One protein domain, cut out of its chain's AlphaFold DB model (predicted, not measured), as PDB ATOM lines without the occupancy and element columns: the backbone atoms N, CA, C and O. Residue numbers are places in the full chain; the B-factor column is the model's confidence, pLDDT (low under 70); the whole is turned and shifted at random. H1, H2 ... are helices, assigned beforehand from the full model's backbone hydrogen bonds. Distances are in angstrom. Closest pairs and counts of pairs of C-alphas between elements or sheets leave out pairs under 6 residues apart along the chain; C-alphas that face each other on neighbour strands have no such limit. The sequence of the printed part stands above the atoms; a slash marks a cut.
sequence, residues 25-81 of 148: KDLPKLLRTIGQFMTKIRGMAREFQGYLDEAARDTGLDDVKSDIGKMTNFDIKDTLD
ATOM      1  N   LYS A  25      29.320 -55.523  12.201       92.75
ATOM      2  CA  LYS A  25      27.863 -55.419  12.360       92.75
ATOM      3  C   LYS A  25      27.449 -54.847  13.711       92.75
ATOM      4  O   LYS A  25      26.318 -54.378  13.830       92.75
ATOM      5  N   ASP A  26      28.328 -54.886  14.706       93.62
ATOM      6  CA  ASP A  26      27.994 -54.507  16.077       93.62
ATOM      7  C   ASP A  26      28.494 -53.106  16.421       93.62
ATOM      8  O   ASP A  26      27.785 -52.371  17.105       93.62
ATOM      9  N   LEU A  27      29.594 -52.654  15.810       94.00
ATOM     10  CA  LEU A  27      30.035 -51.259  15.872       94.00
ATOM     11  C   LEU A  27      28.944 -50.240  15.457       94.00
ATOM     12  O   LEU A  27      28.663 -49.329  16.240       94.00
ATOM     13  N   PRO A  28      28.235 -50.385  14.314       92.38
ATOM     14  CA  PRO A  28      27.158 -49.459  13.951       92.38
ATOM     15  C   PRO A  28      25.955 -49.525  14.905       92.38
ATOM     16  O   PRO A  28      25.308 -48.504  15.150       92.38
ATOM     17  N   LYS A  29      25.657 -50.694  15.485       94.81
ATOM     18  CA  LYS A  29      24.601 -50.818  16.506       94.81
ATOM     19  C   LYS A  29      25.002 -50.100  17.794       94.81
ATOM     20  O   LYS A  29      24.176 -49.399  18.373       94.81
ATOM     21  N   LEU A  30      26.262 -50.226  18.211       93.75
ATOM     22  CA  LEU A  30      26.801 -49.602  19.418       93.75
ATOM     23  C   LEU A  30      26.820 -48.074  19.295       93.75
ATOM     24  O   LEU A  30      26.302 -47.381  20.172       93.75
ATOM     25  N   LEU A  31      27.305 -47.554  18.163       95.19
ATOM     26  CA  LEU A  31      27.252 -46.126  17.843       95.19
ATOM     27  C   LEU A  31      25.816 -45.602  17.817       95.19
ATOM     28  O   LEU A  31      25.557 -44.498  18.289       95.19
ATOM     29  N   ARG A  32      24.858 -46.391  17.318       95.44
ATOM     30  CA  ARG A  32      23.442 -46.008  17.336       95.44
ATOM     31  C   ARG A  32      22.893 -45.913  18.760       95.44
ATOM     32  O   ARG A  32      22.175 -44.960  19.050       95.44
ATOM     33  N   THR A  33      23.256 -46.831  19.653       96.19
ATOM     34  CA  THR A  33      22.864 -46.779  21.071       96.19
ATOM     35  C   THR A  33      23.489 -45.582  21.790       96.19
ATOM     36  O   THR A  33      22.777 -44.814  22.440       96.19
ATOM     37  N   ILE A  34      24.797 -45.371  21.624       96.50
ATOM     38  CA  ILE A  34      25.516 -44.222  22.196       96.50
ATOM     39  C   ILE A  34      24.949 -42.913  21.639       96.50
ATOM     40  O   ILE A  34      24.692 -41.976  22.391       96.50
ATOM     41  N   GLY A  35      24.675 -42.859  20.337       95.38
ATOM     42  CA  GLY A  35      24.096 -41.692  19.681       95.38
ATOM     43  C   GLY A  35      22.699 -41.367  20.203       95.38
ATOM     44  O   GLY A  35      22.395 -40.207  20.475       95.38
ATOM     45  N   GLN A  36      21.852 -42.375  20.424       96.38
ATOM     46  CA  GLN A  36      20.531 -42.182  21.030       96.38
ATOM     47  C   GLN A  36      20.630 -41.671  22.473       96.38
ATOM     48  O   GLN A  36      19.847 -40.807  22.871       96.38
ATOM     49  N   PHE A  37      21.597 -42.170  23.244       96.31
ATOM     50  CA  PHE A  37      21.864 -41.701  24.602       96.31
ATOM     51  C   PHE A  37      22.352 -40.245  24.612       96.31
ATOM     52  O   PHE A  37      21.770 -39.406  25.299       96.31
ATOM     53  N   MET A  38      23.327 -39.911  23.762       95.69
ATOM     54  CA  MET A  38      23.810 -38.539  23.587       95.69
ATOM     55  C   MET A  38      22.720 -37.594  23.089       95.69
ATOM     56  O   MET A  38      22.658 -36.453  23.531       95.69
ATOM     57  N   THR A  39      21.816 -38.052  22.224       94.94
ATOM     58  CA  THR A  39      20.690 -37.234  21.745       94.94
ATOM     59  C   THR A  39      19.744 -36.864  22.887       94.94
ATOM     60  O   THR A  39      19.309 -35.718  22.976       94.94
ATOM     61  N   LYS A  40      19.465 -37.804  23.800       95.38
ATOM     62  CA  LYS A  40      18.652 -37.537  24.997       95.38
ATOM     63  C   LYS A  40      19.335 -36.537  25.925       95.38
ATOM     64  O   LYS A  40      18.699 -35.574  26.338       95.38
ATOM     65  N   ILE A  41      20.635 -36.714  26.173       96.19
ATOM     66  CA  ILE A  41      21.433 -35.766  26.964       96.19
ATOM     67  C   ILE A  41      21.451 -34.388  26.300       96.19
ATOM     68  O   ILE A  41      21.265 -33.388  26.981       96.19
ATOM     69  N   ARG A  42      21.619 -34.305  24.975       93.38
ATOM     70  CA  ARG A  42      21.587 -33.040  24.223       93.38
ATOM     71  C   ARG A  42      20.234 -32.342  24.352       93.38
ATOM     72  O   ARG A  42      20.211 -31.120  24.463       93.38
ATOM     73  N   GLY A  43      19.137 -33.099  24.325       93.69
ATOM     74  CA  GLY A  43      17.784 -32.590  24.560       93.69
ATOM     75  C   GLY A  43      17.644 -31.983  25.955       93.69
ATOM     76  O   GLY A  43      17.320 -30.807  26.070       93.69
ATOM     77  N   MET A  44      18.026 -32.735  26.990       93.31
ATOM     78  CA  MET A  44      18.035 -32.250  28.375       93.31
ATOM     79  C   MET A  44      18.945 -31.026  28.535       93.31
ATOM     80  O   MET A  44      18.561 -30.038  29.144       93.31
ATOM     81  N   ALA A  45      20.134 -31.040  27.927       91.12
ATOM     82  CA  ALA A  45      21.071 -29.921  27.955       91.12
ATOM     83  C   ALA A  45      20.492 -28.648  27.326       91.12
ATOM     84  O   ALA A  45      20.835 -27.569  27.783       91.12
ATOM     85  N   ARG A  46      19.617 -28.742  26.312       90.94
ATOM     86  CA  ARG A  46      18.923 -27.568  25.745       90.94
ATOM     87  C   ARG A  46      17.935 -26.961  26.736       90.94
ATOM     88  O   ARG A  46      17.818 -25.742  26.794       90.94
ATOM     89  N   GLU A  47      17.265 -27.796  27.523       88.38
ATOM     90  CA  GLU A  47      16.369 -27.352  28.593       88.38
ATOM     91  C   GLU A  47      17.180 -26.725  29.735       88.38
ATOM     92  O   GLU A  47      16.891 -25.603  30.142       88.38
ATOM     93  N   PHE A  48      18.274 -27.369  30.164       88.25
ATOM     94  CA  PHE A  48      19.217 -26.796  31.134       88.25
ATOM     95  C   PHE A  48      19.825 -25.491  30.649       88.25
ATOM     96  O   PHE A  48      19.968 -24.583  31.445       88.25
ATOM     97  N   GLN A  49      20.150 -25.352  29.367       86.81
ATOM     98  CA  GLN A  49      20.677 -24.104  28.826       86.81
ATOM     99  C   GLN A  49      19.645 -22.972  28.922       86.81
ATOM    100  O   GLN A  49      20.021 -21.853  29.236       86.81
ATOM    101  N   GLY A  50      18.354 -23.271  28.740       86.94
ATOM    102  CA  GLY A  50      17.272 -22.315  28.992       86.94
ATOM    103  C   GLY A  50      17.155 -21.924  30.469       86.94
ATOM    104  O   GLY A  50      17.076 -20.740  30.780       86.94
ATOM    105  N   TYR A  51      17.213 -22.896  31.388       84.75
ATOM    106  CA  TYR A  51      17.184 -22.625  32.835       84.75
ATOM    107  C   TYR A  51      18.444 -21.908  33.336       84.75
ATOM    108  O   TYR A  51      18.368 -21.070  34.230       84.75
ATOM    109  N   LEU A  52      19.600 -22.233  32.761       83.69
ATOM    110  CA  LEU A  52      20.872 -21.598  33.068       83.69
ATOM    111  C   LEU A  52      20.935 -20.196  32.485       83.69
ATOM    112  O   LEU A  52      21.481 -19.348  33.158       83.69
ATOM    113  N   ASP A  53      20.371 -19.916  31.309       82.81
ATOM    114  CA  ASP A  53      20.316 -18.550  30.769       82.81
ATOM    115  C   ASP A  53      19.408 -17.640  31.614       82.81
ATOM    116  O   ASP A  53      19.744 -16.475  31.829       82.81
ATOM    117  N   GLU A  54      18.308 -18.177  32.152       81.62
ATOM    118  CA  GLU A  54      17.440 -17.463  33.098       81.62
ATOM    119  C   GLU A  54      18.158 -17.210  34.436       81.62
ATOM    120  O   GLU A  54      18.177 -16.089  34.934       81.62
ATOM    121  N   ALA A  55      18.830 -18.227  34.989       79.94
ATOM    122  CA  ALA A  55      19.586 -18.092  36.236       79.94
ATOM    123  C   ALA A  55      20.877 -17.263  36.078       79.94
ATOM    124  O   ALA A  55      21.279 -16.560  37.004       79.94
ATOM    125  N   ALA A  56      21.541 -17.327  34.921       76.75
ATOM    126  CA  ALA A  56      22.794 -16.635  34.620       76.75
ATOM    127  C   ALA A  56      22.615 -15.127  34.549       76.75
ATOM    128  O   ALA A  56      23.506 -14.405  34.996       76.75
ATOM    129  N   ARG A  57      21.460 -14.662  34.056       76.06
ATOM    130  CA  ARG A  57      21.103 -13.239  34.071       76.06
ATOM    131  C   ARG A  57      21.049 -12.655  35.482       76.06
ATOM    132  O   ARG A  57      21.414 -11.497  35.651       76.06
ATOM    133  N   ASP A  58      20.672 -13.458  36.476       71.50
ATOM    134  CA  ASP A  58      20.663 -13.064  37.891       71.50
ATOM    135  C   ASP A  58      21.993 -13.346  38.614       71.50
ATOM    136  O   ASP A  58      22.275 -12.750  39.654       71.50
ATOM    137  N   THR A  59      22.830 -14.245  38.087       66.62
ATOM    138  CA  THR A  59      24.026 -14.756  38.781       66.62
ATOM    139  C   THR A  59      25.311 -14.696  37.948       66.62
ATOM    140  O   THR A  59      26.147 -15.577  38.061       66.62
ATOM    141  N   GLY A  60      25.524 -13.679  37.107       65.50
ATOM    142  CA  GLY A  60      26.845 -13.363  36.520       65.50
ATOM    143  C   GLY A  60      27.568 -14.494  35.756       65.50
ATOM    144  O   GLY A  60      28.772 -14.409  35.530       65.50
ATOM    145  N   LEU A  61      26.867 -15.558  35.352       77.31
ATOM    146  CA  LEU A  61      27.433 -16.742  34.682       77.31
ATOM    147  C   LEU A  61      27.728 -16.504  33.188       77.31
ATOM    148  O   LEU A  61      28.229 -17.403  32.505       77.31
ATOM    149  N   ASP A  62      27.444 -15.306  32.674       77.62
ATOM    150  CA  ASP A  62      27.730 -14.912  31.290       77.62
ATOM    151  C   ASP A  62      29.227 -15.009  30.951       77.62
ATOM    152  O   ASP A  62      29.583 -15.466  29.860       77.62
ATOM    153  N   ASP A  63      30.114 -14.685  31.898       78.31
ATOM    154  CA  ASP A  63      31.565 -14.781  31.690       78.31
ATOM    155  C   ASP A  63      32.014 -16.240  31.491       78.31
ATOM    156  O   ASP A  63      32.772 -16.543  30.567       78.31
ATOM    157  N   VAL A  64      31.454 -17.180  32.262       79.69
ATOM    158  CA  VAL A  64      31.751 -18.620  32.137       79.69
ATOM    159  C   VAL A  64      31.263 -19.166  30.793       79.69
ATOM    160  O   VAL A  64      31.951 -19.962  30.145       79.69
ATOM    161  N   LYS A  65      30.090 -18.717  30.331       82.44
ATOM    162  CA  LYS A  65      29.551 -19.087  29.015       82.44
ATOM    163  C   LYS A  65      30.428 -18.549  27.878       82.44
ATOM    164  O   LYS A  65      30.667 -19.266  26.903       82.44
ATOM    165  N   SER A  66      30.930 -17.319  28.013       82.69
ATOM    166  CA  SER A  66      31.829 -16.673  27.049       82.69
ATOM    167  C   SER A  66      33.167 -17.405  26.934       82.69
ATOM    168  O   SER A  66      33.627 -17.683  25.824       82.69
ATOM    169  N   ASP A  67      33.768 -17.791  28.058       83.62
ATOM    170  CA  ASP A  67      35.072 -18.461  28.073       83.62
ATOM    171  C   ASP A  67      35.011 -19.898  27.538       83.62
ATOM    172  O   ASP A  67      35.860 -20.292  26.730       83.62
ATOM    173  N   ILE A  68      33.950 -20.649  27.861       83.00
ATOM    174  CA  ILE A  68      33.684 -21.964  27.248       83.00
ATOM    175  C   ILE A  68      33.499 -21.829  25.733       83.00
ATOM    176  O   ILE A  68      34.029 -22.637  24.961       83.00
ATOM    177  N   GLY A  69      32.768 -20.799  25.298       84.12
ATOM    178  CA  GLY A  69      32.565 -20.504  23.885       84.12
ATOM    179  C   GLY A  69      33.874 -20.197  23.157       84.12
ATOM    180  O   GLY A  69      34.093 -20.704  22.059       84.12
ATOM    181  N   LYS A  70      34.777 -19.407  23.746       83.88
ATOM    182  CA  LYS A  70      36.081 -19.090  23.134       83.88
ATOM    183  C   LYS A  70      36.951 -20.337  22.982       83.88
ATOM    184  O   LYS A  70      37.516 -20.534  21.911       83.88
ATOM    185  N   MET A  71      36.998 -21.194  24.004       83.94
ATOM    186  CA  MET A  71      37.788 -22.429  23.982       83.94
ATOM    187  C   MET A  71      37.291 -23.409  22.909       83.94
ATOM    188  O   MET A  71      38.075 -23.905  22.112       83.94
ATOM    189  N   THR A  72      35.974 -23.624  22.817       81.31
ATOM    190  CA  THR A  72      35.408 -24.532  21.799       81.31
ATOM    191  C   THR A  72      35.526 -24.000  20.370       81.31
ATOM    192  O   THR A  72      35.669 -24.787  19.439       81.31
ATOM    193  N   ASN A  73      35.476 -22.683  20.166       78.56
ATOM    194  CA  ASN A  73      35.625 -22.098  18.832       78.56
ATOM    195  C   ASN A  73      37.076 -22.083  18.320       78.56
ATOM    196  O   ASN A  73      37.262 -21.996  17.106       78.56
ATOM    197  N   PHE A  74      38.077 -22.140  19.205       73.19
ATOM    198  CA  PHE A  74      39.496 -22.130  18.835       73.19
ATOM    199  C   PHE A  74      39.912 -23.484  18.230       73.19
ATOM    200  O   PHE A  74      40.299 -23.541  17.066       73.19
ATOM    201  N   ASP A  75      39.662 -24.591  18.939       69.75
ATOM    202  CA  ASP A  75      39.987 -25.956  18.484       69.75
ATOM    203  C   ASP A  75      39.301 -26.362  17.167       69.75
ATOM    204  O   ASP A  75      39.871 -27.062  16.329       69.75
ATOM    205  N   ILE A  76      38.054 -25.934  16.962       67.00
ATOM    206  CA  ILE A  76      37.269 -26.354  15.793       67.00
ATOM    207  C   ILE A  76      37.721 -25.618  14.527       67.00
ATOM    208  O   ILE A  76      37.724 -26.204  13.448       67.00
ATOM    209  N   LYS A  77      38.112 -24.345  14.629       68.06
ATOM    210  CA  LYS A  77      38.565 -23.575  13.462       68.06
ATOM    211  C   LYS A  77      39.961 -23.994  13.012       68.06
ATOM    212  O   LYS A  77      40.175 -24.117  11.812       68.06
ATOM    213  N   ASP A  78      40.848 -24.300  13.955       66.31
ATOM    214  CA  ASP A  78      42.217 -24.730  13.655       66.31
ATOM    215  C   ASP A  78      42.283 -26.145  13.050       66.31
ATOM    216  O   ASP A  78      43.207 -26.466  12.308       66.31
ATOM    217  N   THR A  79      41.284 -26.995  13.318       59.56
ATOM    218  CA  THR A  79      41.202 -28.367  12.774       59.56
ATOM    219  C   THR A  79      40.405 -28.481  11.472       59.56
ATOM    220  O   THR A  79      40.460 -29.519  10.810       59.56
ATOM    221  N   LEU A  80      39.672 -27.433  11.087       57.22
ATOM    222  CA  LEU A  80      38.873 -27.382   9.859       57.22
ATOM    223  C   LEU A  80      39.551 -26.610   8.723       57.22
ATOM    224  O   LEU A  80      38.961 -26.540   7.648       57.22
ATOM    225  N   ASP A  81      40.744 -26.046   8.933       55.66
ATOM    226  CA  ASP A  81      41.505 -25.371   7.880       55.66
ATOM    227  C   ASP A  81      42.277 -26.411   7.037       55.66
ATOM    228  O   ASP A  81      43.257 -26.999   7.505       55.66
TER     229      ASP A  81
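This is residues 25 to 81 of the 148 residues of the protein "Twin-arginine translocase subunit TatB" of Hyphomicrobiales bacterium (UniProt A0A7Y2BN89). Two helices make an open, flat V: the long H1 is one arm, the shorter H2 folds back as the other, and a tight turn joins them at the corner. Most of both arms, residues 25 to 51 and 66 to 81, stands free. The printed part has 57 residues with two named helices, H1 then H2, and no named strand; its class is all helix. It is extended, with a radius of gyration of the C-alphas of 16.1 A and spans of 49 by 32 by 10 A.

H1, residues 27 to 58, is 45.1 A long and begins at C-alpha 27 (30.035, -51.259, 15.872). It has a kink of 29 degrees near residue 48. H2, residues 62 to 79, is 26.6 A long and ends at C-alpha 79 (41.202, -28.367, 12.774).

H1 and H2 are close but not clearly touching; their closest C-alphas, of Ala 56 and Asp 62, are 6.2 A apart. They run opposite ways at a tilt of 36 degrees, only just steep. O i to N i+4 pairs are within hydrogen-bond range in 27 of 28 cases in H1 and 11 of 14 in H2.

The two C-alphas farthest apart, of Lys 25 and Asp 58, are 50.0 A apart. The printed part has no cut, and the link from H1 to H2 is tight. Mean pLDDT of the printed part is 83.7; residues 59 to 60 and 75 to 81 are under 70.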